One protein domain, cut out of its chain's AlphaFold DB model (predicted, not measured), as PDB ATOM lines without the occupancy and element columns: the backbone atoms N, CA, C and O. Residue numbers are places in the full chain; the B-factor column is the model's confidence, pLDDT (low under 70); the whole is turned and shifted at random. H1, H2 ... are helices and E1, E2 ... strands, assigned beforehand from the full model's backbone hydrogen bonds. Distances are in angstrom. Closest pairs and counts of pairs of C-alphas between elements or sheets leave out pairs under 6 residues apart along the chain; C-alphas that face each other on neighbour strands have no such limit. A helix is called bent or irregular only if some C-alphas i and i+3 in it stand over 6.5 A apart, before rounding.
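This is residues 15 to 71 of the 80 residues of an uncharacterized protein of Candidatus Shapirobacteria bacterium CG09_land_8_20_14_0_10_39_12 (UniProt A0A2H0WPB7). There is little regular structure: the two-stranded antiparallel hairpin E1-E2 sits in a body of long loops, and the short helix H1, within the free-standing residues 15 to 27, sticks out as an arm. The printed part has 57 residues, 18 of them in H1, E1 and E2, in that order; the class is mixed. It is loose, with a radius of gyration of the C-alphas of 13.8 A and spans of 41 by 28 by 18 A.

E1, residues 42 to 47, and E2, residues 67 to 70, form a hairpin, 137 degrees between directions. C-alphas 45 and 67 face each other at 4.8 A; N 44 and O 68 are within hydrogen-bond range at 2.8 A. Residues 31 to 32 pair antiparallel with 39 to 40. H1, residues 15 to 22, is apart from E2. It is only just irregular, C-alphas 18 and 21 being 6.8 A apart; 2 of 4 O i to N i+4 pairs and 3 of 5 O i to N i+3 pairs are within range.

E1 spans 15.9 A from C-alpha 42 at (221.300, 213.044, 171.930). E2 spans 9.4 A, ending at (219.184, 208.123, 172.266). H1 spans 11.2 A.

The farthest C-alphas, Asp 24 and Asn 48, are 41.1 A apart. Both links are long, 19 residues each. The printed part has no cut, and no printed residue is under 70 in pLDDT.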
ATOM      1  N   ASN A  15     230.040 226.720 172.761       91.50
ATOM      2  CA  ASN A  15     231.135 226.680 171.788       91.50
ATOM      3  C   ASN A  15     230.648 226.232 170.408       91.50
ATOM      4  O   ASN A  15     231.071 226.802 169.409       91.50
ATOM      5  N   THR A  16     229.748 225.253 170.350       92.19
ATOM      6  CA  THR A  16     229.130 224.809 169.099       92.19
ATOM      7  C   THR A  16     228.320 225.942 168.477       92.19
ATOM      8  O   THR A  16     228.507 226.220 167.299       92.19
ATOM      9  N   GLU A  17     227.512 226.665 169.257       92.06
ATOM     10  CA  GLU A  17     226.744 227.820 168.757       92.06
ATOM     11  C   GLU A  17     227.634 228.908 168.141       92.06
ATOM     12  O   GLU A  17     227.292 229.475 167.105       92.06
ATOM     13  N   ILE A  18     228.784 229.190 168.762       94.75
ATOM     14  CA  ILE A  18     229.716 230.229 168.305       94.75
ATOM     15  C   ILE A  18     230.524 229.771 167.088       94.75
ATOM     16  O   ILE A  18     230.756 230.558 166.172       94.75
ATOM     17  N   LEU A  19     231.005 228.526 167.090       92.25
ATOM     18  CA  LEU A  19     231.962 228.049 166.092       92.25
ATOM     19  C   LEU A  19     231.280 227.537 164.830       92.25
ATOM     20  O   LEU A  19     231.814 227.750 163.748       92.25
ATOM     21  N   LEU A  20     230.116 226.893 164.944       93.12
ATOM     22  CA  LEU A  20     229.437 226.252 163.817       93.12
ATOM     23  C   LEU A  20     229.221 227.187 162.604       93.12
ATOM     24  O   LEU A  20     229.499 226.743 161.492       93.12
ATOM     25  N   PRO A  21     228.822 228.469 162.763       94.44
ATOM     26  CA  PRO A  21     228.656 229.396 161.635       94.44
ATOM     27  C   PRO A  21     229.970 229.856 160.986       94.44
ATOM     28  O   PRO A  21     229.942 230.441 159.908       94.44
ATOM     29  N   LEU A  22     231.106 229.647 161.657       95.50
ATOM     30  CA  LEU A  22     232.431 230.082 161.210       95.50
ATOM     31  C   LEU A  22     233.183 228.990 160.432       95.50
ATOM     32  O   LEU A  22     234.308 229.223 159.999       95.50
ATOM     33  N   LEU A  23     232.611 227.789 160.306       95.06
ATOM     34  CA  LEU A  23     233.266 226.641 159.684       95.06
ATOM     35  C   LEU A  23     232.909 226.530 158.199       95.06
ATOM     36  O   LEU A  23     231.737 226.525 157.835       95.06
ATOM     37  N   ASP A  24     233.922 226.319 157.357       97.06
ATOM     38  CA  ASP A  24     233.730 226.068 155.921       97.06
ATOM     39  C   ASP A  24     233.101 224.693 155.636       97.06
ATOM     40  O   ASP A  24     232.403 224.505 154.640       97.06
ATOM     41  N   GLN A  25     233.377 223.704 156.495       96.12
ATOM     42  CA  GLN A  25     232.869 222.337 156.377       96.12
ATOM     43  C   GLN A  25     232.497 221.775 157.745       96.12
ATOM     44  O   GLN A  25     233.260 221.878 158.709       96.12
ATOM     45  N   VAL A  26     231.337 221.123 157.806       95.19
ATOM     46  CA  VAL A  26     230.792 220.528 159.025       95.19
ATOM     47  C   VAL A  26     230.317 219.113 158.726       95.19
ATOM     48  O   VAL A  26     229.550 218.891 157.791       95.19
ATOM     49  N   PHE A  27     230.731 218.165 159.565       95.25
ATOM     50  CA  PHE A  27     230.216 216.801 159.572       95.25
ATOM     51  C   PHE A  27     229.547 216.539 160.922       95.25
ATOM     52  O   PHE A  27     230.229 216.494 161.943       95.25
ATOM     53  N   ILE A  28     228.224 216.372 160.924       93.50
ATOM     54  CA  ILE A  28     227.460 215.999 162.122       93.50
ATOM     55  C   ILE A  28     227.352 214.479 162.148       93.50
ATOM     56  O   ILE A  28     226.787 213.866 161.239       93.50
ATOM     57  N   LEU A  29     227.931 213.870 163.179       96.38
ATOM     58  CA  LEU A  29     227.905 212.426 163.366       96.38
ATOM     59  C   LEU A  29     226.701 212.031 164.219       96.38
ATOM     60  O   LEU A  29     226.285 212.751 165.119       96.38
ATOM     61  N   GLN A  30     226.154 210.855 163.939       96.31
ATOM     62  CA  GLN A  30     225.007 210.303 164.652       96.31
ATOM     63  C   GLN A  30     225.306 208.871 165.085       96.31
ATOM     64  O   GLN A  30     225.972 208.117 164.371       96.31
ATOM     65  N   ALA A  31     224.785 208.494 166.247       97.75
ATOM     66  CA  ALA A  31     224.900 207.147 166.790       97.75
ATOM     67  C   ALA A  31     223.645 206.315 166.472       97.75
ATOM     68  O   ALA A  31     222.721 206.760 165.783       97.75
ATOM     69  N   ARG A  32     223.585 205.093 167.005       98.25
ATOM     70  CA  ARG A  32     222.379 204.256 167.008       98.25
ATOM     71  C   ARG A  32     221.717 204.340 168.380       98.25
ATOM     72  O   ARG A  32     222.374 204.148 169.391       98.25
ATOM     73  N   CYS A  33     220.416 204.610 168.416       98.44
ATOM     74  CA  CYS A  33     219.651 204.703 169.655       98.44
ATOM     75  C   CYS A  33     219.600 203.349 170.361       98.44
ATOM     76  O   CYS A  33     219.030 202.402 169.820       98.44
ATOM     77  N   GLU A  34     220.078 203.276 171.597       97.38
ATOM     78  CA  GLU A  34     220.003 202.039 172.385       97.38
ATOM     79  C   GLU A  34     218.573 201.664 172.793       97.38
ATOM     80  O   GLU A  34     218.300 200.519 173.124       97.38
ATOM     81  N   GLY A  35     217.631 202.614 172.773       96.25
ATOM     82  CA  GLY A  35     216.231 202.335 173.112       96.25
ATOM     83  C   GLY A  35     215.409 201.725 171.972       96.25
ATOM     84  O   GLY A  35     214.478 200.971 172.225       96.25
ATOM     85  N   CYS A  36     215.693 202.077 170.712       97.81
ATOM     86  CA  CYS A  36     214.868 201.627 169.578       97.81
ATOM     87  C   CYS A  36     215.608 201.410 168.251       97.81
ATOM     88  O   CYS A  36     214.964 201.146 167.240       97.81
ATOM     89  N   GLY A  37     216.930 201.566 168.206       97.88
ATOM     90  CA  GLY A  37     217.739 201.331 167.009       97.88
ATOM     91  C   GLY A  37     217.697 202.425 165.932       97.88
ATOM     92  O   GLY A  37     218.468 202.338 164.980       97.88
ATOM     93  N   ALA A  38     216.847 203.450 166.066       98.06
ATOM     94  CA  ALA A  38     216.810 204.610 165.165       98.06
ATOM     95  C   ALA A  38     218.089 205.475 165.273       98.06
ATOM     96  O   ALA A  38     218.801 205.356 166.273       98.06
ATOM     97  N   PRO A  39     218.375 206.378 164.315       98.25
ATOM     98  CA  PRO A  39     219.454 207.357 164.459       98.25
ATOM     99  C   PRO A  39     219.336 208.159 165.765       98.25
ATOM    100  O   PRO A  39     218.244 208.590 166.152       98.25
ATOM    101  N   ALA A  40     220.456 208.313 166.467       98.00
ATOM    102  CA  ALA A  40     220.553 209.005 167.745       98.00
ATOM    103  C   ALA A  40     221.421 210.257 167.630       98.00
ATOM    104  O   ALA A  40     222.553 210.193 167.154       98.00
ATOM    105  N   TYR A  41     220.872 211.364 168.127       96.12
ATOM    106  CA  TYR A  41     221.486 212.695 168.110       96.12
ATOM    107  C   TYR A  41     221.742 213.238 169.519       96.12
ATOM    108  O   TYR A  41     222.353 214.289 169.668       96.12
ATOM    109  N   PHE A  42     221.242 212.557 170.557       96.88
ATOM    110  CA  PHE A  42     221.300 213.044 171.930       96.88
ATOM    111  C   PHE A  42     222.014 212.054 172.840       96.88
ATOM    112  O   PHE A  42     221.730 210.853 172.818       96.88
ATOM    113  N   SER A  43     222.874 212.594 173.692       97.06
ATOM    114  CA  SER A  43     223.496 211.878 174.800       97.06
ATOM    115  C   SER A  43     222.521 211.872 175.981       97.06
ATOM    116  O   SER A  43     222.305 212.898 176.623       97.06
ATOM    117  N   GLN A  44     221.868 210.740 176.234       97.50
ATOM    118  CA  GLN A  44     221.063 210.522 177.437       97.50
ATOM    119  C   GLN A  44     221.997 210.391 178.629       97.50
ATOM    120  O   GLN A  44     222.908 209.575 178.569       97.50
ATOM    121  N   ARG A  45     221.757 211.160 179.695       98.00
ATOM    122  CA  ARG A  45     222.451 210.965 180.967       98.00
ATOM    123  C   ARG A  45     221.531 210.280 181.959       98.00
ATOM    124  O   ARG A  45     220.476 210.830 182.271       98.00
ATOM    125  N   ASP A  46     221.967 209.148 182.489       96.75
ATOM    126  CA  ASP A  46     221.258 208.405 183.520       96.75
ATOM    127  C   ASP A  46     222.121 208.349 184.790       96.75
ATOM    128  O   ASP A  46     223.288 207.973 184.757       96.75
ATOM    129  N   ILE A  47     221.556 208.756 185.928       94.38
ATOM    130  CA  ILE A  47     222.220 208.768 187.236       94.38
ATOM    131  C   ILE A  47     221.431 207.833 188.149       94.38
ATOM    132  O   ILE A  47     220.240 208.042 188.383       94.38
ATOM    133  N   ASN A  48     222.082 206.786 188.664       91.00
ATOM    134  CA  ASN A  48     221.442 205.754 189.493       91.00
ATOM    135  C   ASN A  48     220.203 205.118 188.824       91.00
ATOM    136  O   ASN A  48     219.178 204.894 189.467       91.00
ATOM    137  N   GLY A  49     220.284 204.862 187.512       91.56
ATOM    138  CA  GLY A  49     219.211 204.234 186.732       91.56
ATOM    139  C   GLY A  49     218.006 205.135 186.441       91.56
ATOM    140  O   GLY A  49     216.980 204.646 185.976       91.56
ATOM    141  N   GLN A  50     218.105 206.435 186.724       95.44
ATOM    142  CA  GLN A  50     217.069 207.424 186.436       95.44
ATOM    143  C   GLN A  50     217.618 208.479 185.470       95.44
ATOM    144  O   GLN A  50     218.757 208.910 185.656       95.44
ATOM    145  N   PRO A  51     216.821 208.966 184.503       97.25
ATOM    146  CA  PRO A  51     217.219 210.100 183.677       97.25
ATOM    147  C   PRO A  51     217.635 211.294 184.534       97.25
ATOM    148  O   PRO A  51     216.986 211.591 185.540       97.25
ATOM    149  N   ALA A  52     218.698 211.988 184.141       97.75
ATOM    150  CA  ALA A  52     219.168 213.167 184.852       97.75
ATOM    151  C   ALA A  52     218.084 214.259 184.910       97.75
ATOM    152  O   ALA A  52     217.265 214.427 183.999       97.75
ATOM    153  N   HIS A  53     218.077 215.009 186.005       97.12
ATOM    154  CA  HIS A  53     217.225 216.168 186.209       97.12
ATOM    155  C   HIS A  53     217.797 217.392 185.489       97.12
ATOM    156  O   HIS A  53     219.009 217.566 185.407       97.12
ATOM    157  N   VAL A  54     216.938 218.298 185.022       96.38
ATOM    158  CA  VAL A  54     217.343 219.552 184.351       96.38
ATOM    159  C   VAL A  54     218.269 220.442 185.203       96.38
ATOM    160  O   VAL A  54     219.054 221.219 184.665       96.38
ATOM    161  N   ASN A  55     218.205 220.277 186.527       95.81
ATOM    162  CA  ASN A  55     219.011 221.010 187.511       95.81
ATOM    163  C   ASN A  55     220.306 220.282 187.905       95.81
ATOM    164  O   ASN A  55     221.072 220.808 188.709       95.81
ATOM    165  N   ASP A  56     220.541 219.073 187.389       96.00
ATOM    166  CA  ASP A  56     221.786 218.359 187.656       96.00
ATOM    167  C   ASP A  56     222.971 219.087 186.993       96.00
ATOM    168  O   ASP A  56     222.791 219.745 185.962       96.00
ATOM    169  N   PRO A  57     224.201 218.945 187.527       96.25
ATOM    170  CA  PRO A  57     225.375 219.649 187.015       96.25
ATOM    171  C   PRO A  57     225.553 219.484 185.505       96.25
ATOM    172  O   PRO A  57     225.396 218.384 184.976       96.25
ATOM    173  N   LEU A  58     225.917 220.561 184.807       94.81
ATOM    174  CA  LEU A  58     226.109 220.530 183.353       94.81
ATOM    175  C   LEU A  58     227.280 219.625 182.949       94.81
ATOM    176  O   LEU A  58     227.157 218.805 182.044       94.81
ATOM    177  N   VAL A  59     228.415 219.769 183.637       95.25
ATOM    178  CA  VAL A  59     229.637 219.013 183.347       95.25
ATOM    179  C   VAL A  59     229.743 217.839 184.309       95.25
ATOM    180  O   VAL A  59     229.799 218.020 185.523       95.25
ATOM    181  N   MET A  60     229.798 216.633 183.751       94.94
ATOM    182  CA  MET A  60     230.041 215.396 184.484       94.94
ATOM    183  C   MET A  60     230.816 214.441 183.578       94.94
ATOM    184  O   MET A  60     230.361 214.131 182.477       94.94
ATOM    185  N   VAL A  61     231.993 214.013 184.027       95.19
ATOM    186  CA  VAL A  61     232.867 213.113 183.265       95.19
ATOM    187  C   VAL A  61     232.439 211.672 183.510       95.19
ATOM    188  O   VAL A  61     232.261 211.273 184.657       95.19
ATOM    189  N   GLY A  62     232.293 210.913 182.430       94.12
ATOM    190  CA  GLY A  62     231.987 209.488 182.444       94.12
ATOM    191  C   GLY A  62     231.820 208.958 181.025       94.12
ATOM    192  O   GLY A  62     231.907 209.725 180.060       94.12
ATOM    193  N   ALA A  63     231.587 207.659 180.908       93.50
ATOM    194  CA  ALA A  63     231.330 206.958 179.659       93.50
ATOM    195  C   ALA A  63     229.959 206.255 179.718       93.50
ATOM    196  O   ALA A  63     228.964 206.876 180.097       93.50
ATOM    197  N   GLU A  64     229.894 204.985 179.321       91.94
ATOM    198  CA  GLU A  64     228.666 204.186 179.205       91.94
ATOM    199  C   GLU A  64     227.940 203.986 180.544       91.94
ATOM    200  O   GLU A  64     226.739 203.733 180.573       91.94
ATOM    201  N   GLU A  65     228.638 204.152 181.670       92.88
ATOM    202  CA  GLU A  65     228.054 204.083 183.009       92.88
ATOM    203  C   GLU A  65     227.129 205.265 183.337       92.88
ATOM    204  O   GLU A  65     226.326 205.173 184.265       92.88
ATOM    205  N   LEU A  66     227.225 206.359 182.573       96.31
ATOM    206  CA  LEU A  66     226.379 207.545 182.721       96.31
ATOM    207  C   LEU A  66     225.677 207.952 181.428       96.31
ATOM    208  O   LEU A  66     224.625 208.587 181.500       96.31
ATOM    209  N   TYR A  67     226.252 207.649 180.263       97.25
ATOM    210  CA  TYR A  67     225.819 208.205 178.988       97.25
ATOM    211  C   TYR A  67     225.474 207.134 177.960       97.25
ATOM    212  O   TYR A  67     226.299 206.290 177.628       97.25
ATOM    213  N   THR A  68     224.277 207.238 177.377       97.38
ATOM    214  CA  THR A  68     223.835 206.365 176.280       97.38
ATOM    215  C   THR A  68     223.303 207.176 175.092       97.38
ATOM    216  O   THR A  68     222.681 208.228 175.273       97.38
ATOM    217  N   PRO A  69     223.509 206.740 173.838       97.94
ATOM    218  CA  PRO A  69     222.947 207.415 172.676       97.94
ATOM    219  C   PRO A  69     221.441 207.147 172.563       97.94
ATOM    220  O   PRO A  69     220.983 206.000 172.508       97.94
ATOM    221  N   LYS A  70     220.639 208.212 172.456       97.94
ATOM    222  CA  LYS A  70     219.184 208.123 172.266       97.94
ATOM    223  C   LYS A  70     218.689 209.035 171.140       97.94
ATOM    224  O   LYS A  70     219.215 210.112 170.867       97.94
ATOM    225  N   CYS A  71     217.624 208.591 170.475       97.81
ATOM    226  CA  CYS A  71     216.872 209.420 169.534       97.81
ATOM    227  C   CYS A  71     215.963 210.410 170.283       97.81
ATOM    228  O   CYS A  71     215.695 210.247 171.476       97.81
TER     229      CYS A  71